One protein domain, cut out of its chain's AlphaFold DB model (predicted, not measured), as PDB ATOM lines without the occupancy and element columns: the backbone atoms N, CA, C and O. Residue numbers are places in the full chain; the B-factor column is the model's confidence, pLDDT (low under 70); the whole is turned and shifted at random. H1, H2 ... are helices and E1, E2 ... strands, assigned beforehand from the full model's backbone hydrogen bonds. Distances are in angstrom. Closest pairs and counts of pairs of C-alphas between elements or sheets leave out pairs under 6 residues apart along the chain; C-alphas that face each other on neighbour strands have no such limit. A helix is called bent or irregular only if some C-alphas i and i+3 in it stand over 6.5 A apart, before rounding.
ATOM      1  N   PRO A   5      -9.089  40.591 -43.200       44.34
ATOM      2  CA  PRO A   5     -10.122  41.149 -42.354       44.34
ATOM      3  C   PRO A   5     -10.929  42.181 -43.155       44.34
ATOM      4  O   PRO A   5     -10.421  43.195 -43.632       44.34
ATOM      5  N   THR A   6     -12.212  41.893 -43.325       44.44
ATOM      6  CA  THR A   6     -13.202  42.755 -43.970       44.44
ATOM      7  C   THR A   6     -13.833  43.652 -42.927       44.44
ATOM      8  O   THR A   6     -14.746  43.270 -42.202       44.44
ATOM      9  N   ILE A   7     -13.350  44.880 -42.833       51.50
ATOM     10  CA  ILE A   7     -13.837  45.808 -41.821       51.50
ATOM     11  C   ILE A   7     -14.927  46.649 -42.475       51.50
ATOM     12  O   ILE A   7     -14.660  47.619 -43.180       51.50
ATOM     13  N   GLN A   8     -16.196  46.281 -42.300       49.12
ATOM     14  CA  GLN A   8     -17.255  47.175 -42.759       49.12
ATOM     15  C   GLN A   8     -17.289  48.406 -41.837       49.12
ATOM     16  O   GLN A   8     -17.907  48.430 -40.772       49.12
ATOM     17  N   GLY A   9     -16.570  49.446 -42.247       47.62
ATOM     18  CA  GLY A   9     -16.723  50.790 -41.713       47.62
ATOM     19  C   GLY A   9     -18.109  51.324 -42.066       47.62
ATOM     20  O   GLY A   9     -18.612  51.112 -43.170       47.62
ATOM     21  N   ASN A  10     -18.749  51.987 -41.111       49.81
ATOM     22  CA  ASN A  10     -20.130  52.436 -41.223       49.81
ATOM     23  C   ASN A  10     -20.228  53.680 -42.136       49.81
ATOM     24  O   ASN A  10     -20.076  54.794 -41.646       49.81
ATOM     25  N   ALA A  11     -20.398  53.470 -43.448       51.94
ATOM     26  CA  ALA A  11     -21.090  54.316 -44.440       51.94
ATOM     27  C   ALA A  11     -20.721  53.837 -45.863       51.94
ATOM     28  O   ALA A  11     -19.552  53.869 -46.244       51.94
ATOM     29  N   ASP A  12     -21.726  53.365 -46.603       68.12
ATOM     30  CA  ASP A  12     -21.822  53.019 -48.037       68.12
ATOM     31  C   ASP A  12     -20.765  52.126 -48.733       68.12
ATOM     32  O   ASP A  12     -21.099  51.525 -49.751       68.12
ATOM     33  N   ASP A  13     -19.564  51.911 -48.188       74.31
ATOM     34  CA  ASP A  13     -18.625  50.880 -48.678       74.31
ATOM     35  C   ASP A  13     -17.648  50.367 -47.594       74.31
ATOM     36  O   ASP A  13     -17.260  49.203 -47.611       74.31
ATOM     37  N   GLY A  14     -17.314  51.151 -46.559       78.19
ATOM     38  CA  GLY A  14     -16.377  50.719 -45.504       78.19
ATOM     39  C   GLY A  14     -14.923  50.548 -45.991       78.19
ATOM     40  O   GLY A  14     -14.590  50.913 -47.115       78.19
ATOM     41  N   CYS A  15     -14.027  50.012 -45.147       80.88
ATOM     42  CA  CYS A  15     -12.586  49.901 -45.436       80.88
ATOM     43  C   CYS A  15     -12.103  48.458 -45.256       80.88
ATOM     44  O   CYS A  15     -12.230  47.894 -44.183       80.88
ATOM     45  N   CYS A  16     -11.477  47.850 -46.254       83.44
ATOM     46  CA  CYS A  16     -10.932  46.499 -46.135       83.44
ATOM     47  C   CYS A  16      -9.404  46.533 -46.059       83.44
ATOM     48  O   CYS A  16      -8.747  47.376 -46.675       83.44
ATOM     49  N   LEU A  17      -8.837  45.587 -45.317       85.62
ATOM     50  CA  LEU A  17      -7.400  45.393 -45.209       85.62
ATOM     51  C   LEU A  17      -7.042  43.989 -45.696       85.62
ATOM     52  O   LEU A  17      -7.763  43.024 -45.450       85.62
ATOM     53  N   VAL A  18      -5.926  43.887 -46.411       84.88
ATOM     54  CA  VAL A  18      -5.422  42.647 -46.989       84.88
ATOM     55  C   VAL A  18      -4.136  42.243 -46.308       84.88
ATOM     56  O   VAL A  18      -3.193  43.029 -46.279       84.88
ATOM     57  N   ILE A  19      -4.090  41.018 -45.786       83.88
ATOM     58  CA  ILE A  19      -2.897  40.422 -45.195       83.88
ATOM     59  C   ILE A  19      -2.444  39.272 -46.101       83.88
ATOM     60  O   ILE A  19      -3.249  38.526 -46.662       83.88
ATOM     61  N   ASP A  20      -1.141  39.176 -46.340       78.25
ATOM     62  CA  ASP A  20      -0.568  38.067 -47.091       78.25
ATOM     63  C   ASP A  20      -0.256  36.859 -46.190       78.25
ATOM     64  O   ASP A  20      -0.339  36.890 -44.966       78.25
ATOM     65  N   TYR A  21       0.178  35.757 -46.804       74.00
ATOM     66  CA  TYR A  21       0.532  34.536 -46.072       74.00
ATOM     67  C   TYR A  21       1.777  34.662 -45.179       74.00
ATOM     68  O   TYR A  21       2.098  33.720 -44.456       74.00
ATOM     69  N   LYS A  22       2.488  35.792 -45.242       77.06
ATOM     70  CA  LYS A  22       3.627  36.126 -44.386       77.06
ATOM     71  C   LYS A  22       3.227  37.080 -43.254       77.06
ATOM     72  O   LYS A  22       4.107  37.514 -42.516       77.06
ATOM     73  N   GLY A  23       1.940  37.414 -43.123       75.56
ATOM     74  CA  GLY A  23       1.438  38.326 -42.100       75.56
ATOM     75  C   GLY A  23       1.684  39.806 -42.403       75.56
ATOM     76  O   GLY A  23       1.635  40.618 -41.484       75.56
ATOM     77  N   LYS A  24       1.976  40.182 -43.656       80.25
ATOM     78  CA  LYS A  24       2.198  41.583 -44.052       80.25
ATOM     79  C   LYS A  24       0.950  42.202 -44.666       80.25
ATOM     80  O   LYS A  24       0.210  41.524 -45.373       80.25
ATOM     81  N   PHE A  25       0.771  43.509 -44.472       84.81
ATOM     82  CA  PHE A  25      -0.245  44.271 -45.196       84.81
ATOM     83  C   PHE A  25       0.075  44.293 -46.695       84.81
ATOM     84  O   PHE A  25       1.116  44.798 -47.113       84.81
ATOM     85  N   ALA A  26      -0.822  43.733 -47.497       86.31
ATOM     86  CA  ALA A  26      -0.715  43.663 -48.948       86.31
ATOM     87  C   ALA A  26      -1.537  44.751 -49.659       86.31
ATOM     88  O   ALA A  26      -1.176  45.141 -50.767       86.31
ATOM     89  N   ALA A  27      -2.612  45.247 -49.038       87.25
ATOM     90  CA  ALA A  27      -3.381  46.408 -49.492       87.25
ATOM     91  C   ALA A  27      -4.307  46.926 -48.378       87.25
ATOM     92  O   ALA A  27      -4.684  46.181 -47.472       87.25
ATOM     93  N   ILE A  28      -4.683  48.200 -48.473       88.06
ATOM     94  CA  ILE A  28      -5.675  48.871 -47.625       88.06
ATOM     95  C   ILE A  28      -6.487  49.772 -48.555       88.06
ATOM     96  O   ILE A  28      -5.891  50.491 -49.357       88.06
ATOM     97  N   GLY A  29      -7.814  49.723 -48.488       86.81
ATOM     98  CA  GLY A  29      -8.660  50.517 -49.382       86.81
ATOM     99  C   GLY A  29     -10.144  50.338 -49.113       86.81
ATOM    100  O   GLY A  29     -10.535  49.715 -48.121       86.81
ATOM    101  N   LEU A  30     -10.982  50.871 -49.999       87.38
ATOM    102  CA  LEU A  30     -12.428  50.689 -49.892       87.38
ATOM    103  C   LEU A  30     -12.807  49.221 -50.120       87.38
ATOM    104  O   LEU A  30     -12.125  48.480 -50.834       87.38
ATOM    105  N   ASN A  31     -13.900  48.767 -49.508       84.12
ATOM    106  CA  ASN A  31     -14.310  47.365 -49.608       84.12
ATOM    107  C   ASN A  31     -14.597  46.946 -51.057       84.12
ATOM    108  O   ASN A  31     -14.173  45.864 -51.461       84.12
ATOM    109  N   SER A  32     -15.263  47.786 -51.856       86.44
ATOM    110  CA  SER A  32     -15.533  47.496 -53.269       86.44
ATOM    111  C   SER A  32     -14.252  47.351 -54.095       86.44
ATOM    112  O   SER A  32     -14.134  46.406 -54.879       86.44
ATOM    113  N   GLU A  33     -13.263  48.220 -53.876       88.88
ATOM    114  CA  GLU A  33     -11.960  48.181 -54.550       88.88
ATOM    115  C   GLU A  33     -11.210  46.891 -54.210       88.88
ATOM    116  O   GLU A  33     -10.724  46.183 -55.098       88.88
ATOM    117  N   ILE A  34     -11.167  46.543 -52.923       87.75
ATOM    118  CA  ILE A  34     -10.478  45.348 -52.445       87.75
ATOM    119  C   ILE A  34     -11.202  44.081 -52.904       87.75
ATOM    120  O   ILE A  34     -10.540  43.147 -53.355       87.75
ATOM    121  N   LYS A  35     -12.539  44.042 -52.886       84.69
ATOM    122  CA  LYS A  35     -13.323  42.930 -53.448       84.69
ATOM    123  C   LYS A  35     -13.080  42.765 -54.942       84.69
ATOM    124  O   LYS A  35     -12.849  41.646 -55.388       84.69
ATOM    125  N   SER A  36     -13.074  43.856 -55.708       88.81
ATOM    126  CA  SER A  36     -12.819  43.796 -57.149       88.81
ATOM    127  C   SER A  36     -11.400  43.329 -57.466       88.81
ATOM    128  O   SER A  36     -11.200  42.609 -58.441       88.81
ATOM    129  N   ALA A  37     -10.406  43.754 -56.687       87.19
ATOM    130  CA  ALA A  37      -9.012  43.424 -56.952       87.19
ATOM    131  C   ALA A  37      -8.612  42.054 -56.382       87.19
ATOM    132  O   ALA A  37      -7.861  41.319 -57.022       87.19
ATOM    133  N   TYR A  38      -9.080  41.692 -55.191       84.06
ATOM    134  CA  TYR A  38      -8.592  40.540 -54.427       84.06
ATOM    135  C   TYR A  38      -9.656  39.473 -54.144       84.06
ATOM    136  O   TYR A  38      -9.271  38.390 -53.720       84.06
ATOM    137  N   GLY A  39     -10.942  39.714 -54.434       79.75
ATOM    138  CA  GLY A  39     -12.072  38.821 -54.127       79.75
ATOM    139  C   GLY A  39     -11.802  37.337 -54.373       79.75
ATOM    140  O   GLY A  39     -11.828  36.543 -53.435       79.75
ATOM    141  N   ASP A  40     -11.440  36.986 -55.607       81.56
ATOM    142  CA  ASP A  40     -11.197  35.595 -56.026       81.56
ATOM    143  C   ASP A  40      -9.880  34.996 -55.493       81.56
ATOM    144  O   ASP A  40      -9.632  33.798 -55.617       81.56
ATOM    145  N   ARG A  41      -8.992  35.825 -54.929       80.75
ATOM    146  CA  ARG A  41      -7.656  35.437 -54.436       80.75
ATOM    147  C   ARG A  41      -7.616  35.233 -52.921       80.75
ATOM    148  O   ARG A  41      -6.568  34.856 -52.382       80.75
ATOM    149  N   CYS A  42      -8.727  35.499 -52.244       73.50
ATOM    150  CA  CYS A  42      -8.813  35.556 -50.795       73.50
ATOM    151  C   CYS A  42      -9.552  34.350 -50.238       73.50
ATOM    152  O   CYS A  42     -10.712  34.111 -50.552       73.50
ATOM    153  N   GLU A  43      -8.848  33.597 -49.395       74.19
ATOM    154  CA  GLU A  43      -9.336  32.342 -48.821       74.19
ATOM    155  C   GLU A  43     -10.361  32.581 -47.695       74.19
ATOM    156  O   GLU A  43     -11.269  31.776 -47.518       74.19
ATOM    157  N   GLU A  44     -10.245  33.694 -46.958       76.75
ATOM    158  CA  GLU A  44     -11.066  33.998 -45.778       76.75
ATOM    159  C   GLU A  44     -11.360  35.501 -45.644       76.75
ATOM    160  O   GLU A  44     -10.491  36.337 -45.913       76.75
ATOM    161  N   TRP A  45     -12.579  35.807 -45.181       76.69
ATOM    162  CA  TRP A  45     -13.114  37.151 -44.930       76.69
ATOM    163  C   TRP A  45     -13.602  37.234 -43.475       76.69
ATOM    164  O   TRP A  45     -14.460  36.446 -43.077       76.69
ATOM    165  N   TYR A  46     -13.078  38.177 -42.686       78.19
ATOM    166  CA  TYR A  46     -13.551  38.418 -41.309       78.19
ATOM    167  C   TYR A  46     -14.411  39.661 -41.266       78.19
ATOM    168  O   TYR A  46     -13.904  40.732 -41.560       78.19
ATOM    169  N   ASP A  47     -15.667  39.539 -40.860       76.06
ATOM    170  CA  ASP A  47     -16.553  40.687 -40.734       76.06
ATOM    171  C   ASP A  47     -16.294  41.454 -39.424       76.06
ATOM    172  O   ASP A  47     -16.597  40.972 -38.332       76.06
ATOM    173  N   ALA A  48     -15.738  42.659 -39.540       76.69
ATOM    174  CA  ALA A  48     -15.565  43.603 -38.436       76.69
ATOM    175  C   ALA A  48     -16.537  44.797 -38.535       76.69
ATOM    176  O   ALA A  48     -16.210  45.910 -38.115       76.69
TER     177      ALA A  48
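Overview. This is residues 5 to 48 of the 263 residues of the protein "Imidazolonepropionase" of Bugula neritina (UniProt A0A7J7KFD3). A small sheet, E3 E2 E1 E4, has one helix, H1, over one face, in two layers. The loops E1 to E2 and E2 to E3 make opposite ends. The 44 printed residues run E1 E2 E3 H1 E4, class and sheet mixed; the whole is compact, radius of gyration of the C-alphas 9.8 A, spans 31 by 18 by 15 A.

Arrangement. Look at E1, residues 5 to 7, E2, 15 to 19, and E3, 25 to 30: a meander of two hairpins, each strand antiparallel to its neighbour before, N 15 and O 7 3.2 A apart, N 18 and O 27 2.8 A. E4, 45 to 47, is parallel to E1 at 36 degrees; N 6 and O 46 are 2.7 A apart. H1, 31 to 41, lies over E2, height over the sheet 8.5 A, along the strands at 18 degrees to E2 on the local plane; the closest C-alphas of H1 and E2 are Asn 31 and Cys 16, 4.9 A. E3, H1, E4 form a split strand-helix-strand unit, same-way strands with E2 E1 between, crossover right-handed. In H1, 5 of 7 O i to N i+4 pairs are within hydrogen-bond range.

Along the chain. Find C-alpha 5 at (-10.122, 41.149, -42.354), beginning E1; E4 ends at C-alpha 47 (-16.553, 40.687, -40.734). E2 spans 13.6 A, E3 and H1 14.5 A each; H1 is irregular, C-alphas 37 and 40 8.2 A apart.

Size, cuts and confidence. The farthest C-alphas, Asp 12 and Lys 22, are 30.8 A apart. The printed part has no cut and no long link; residues 5 to 12 have pLDDT under 70.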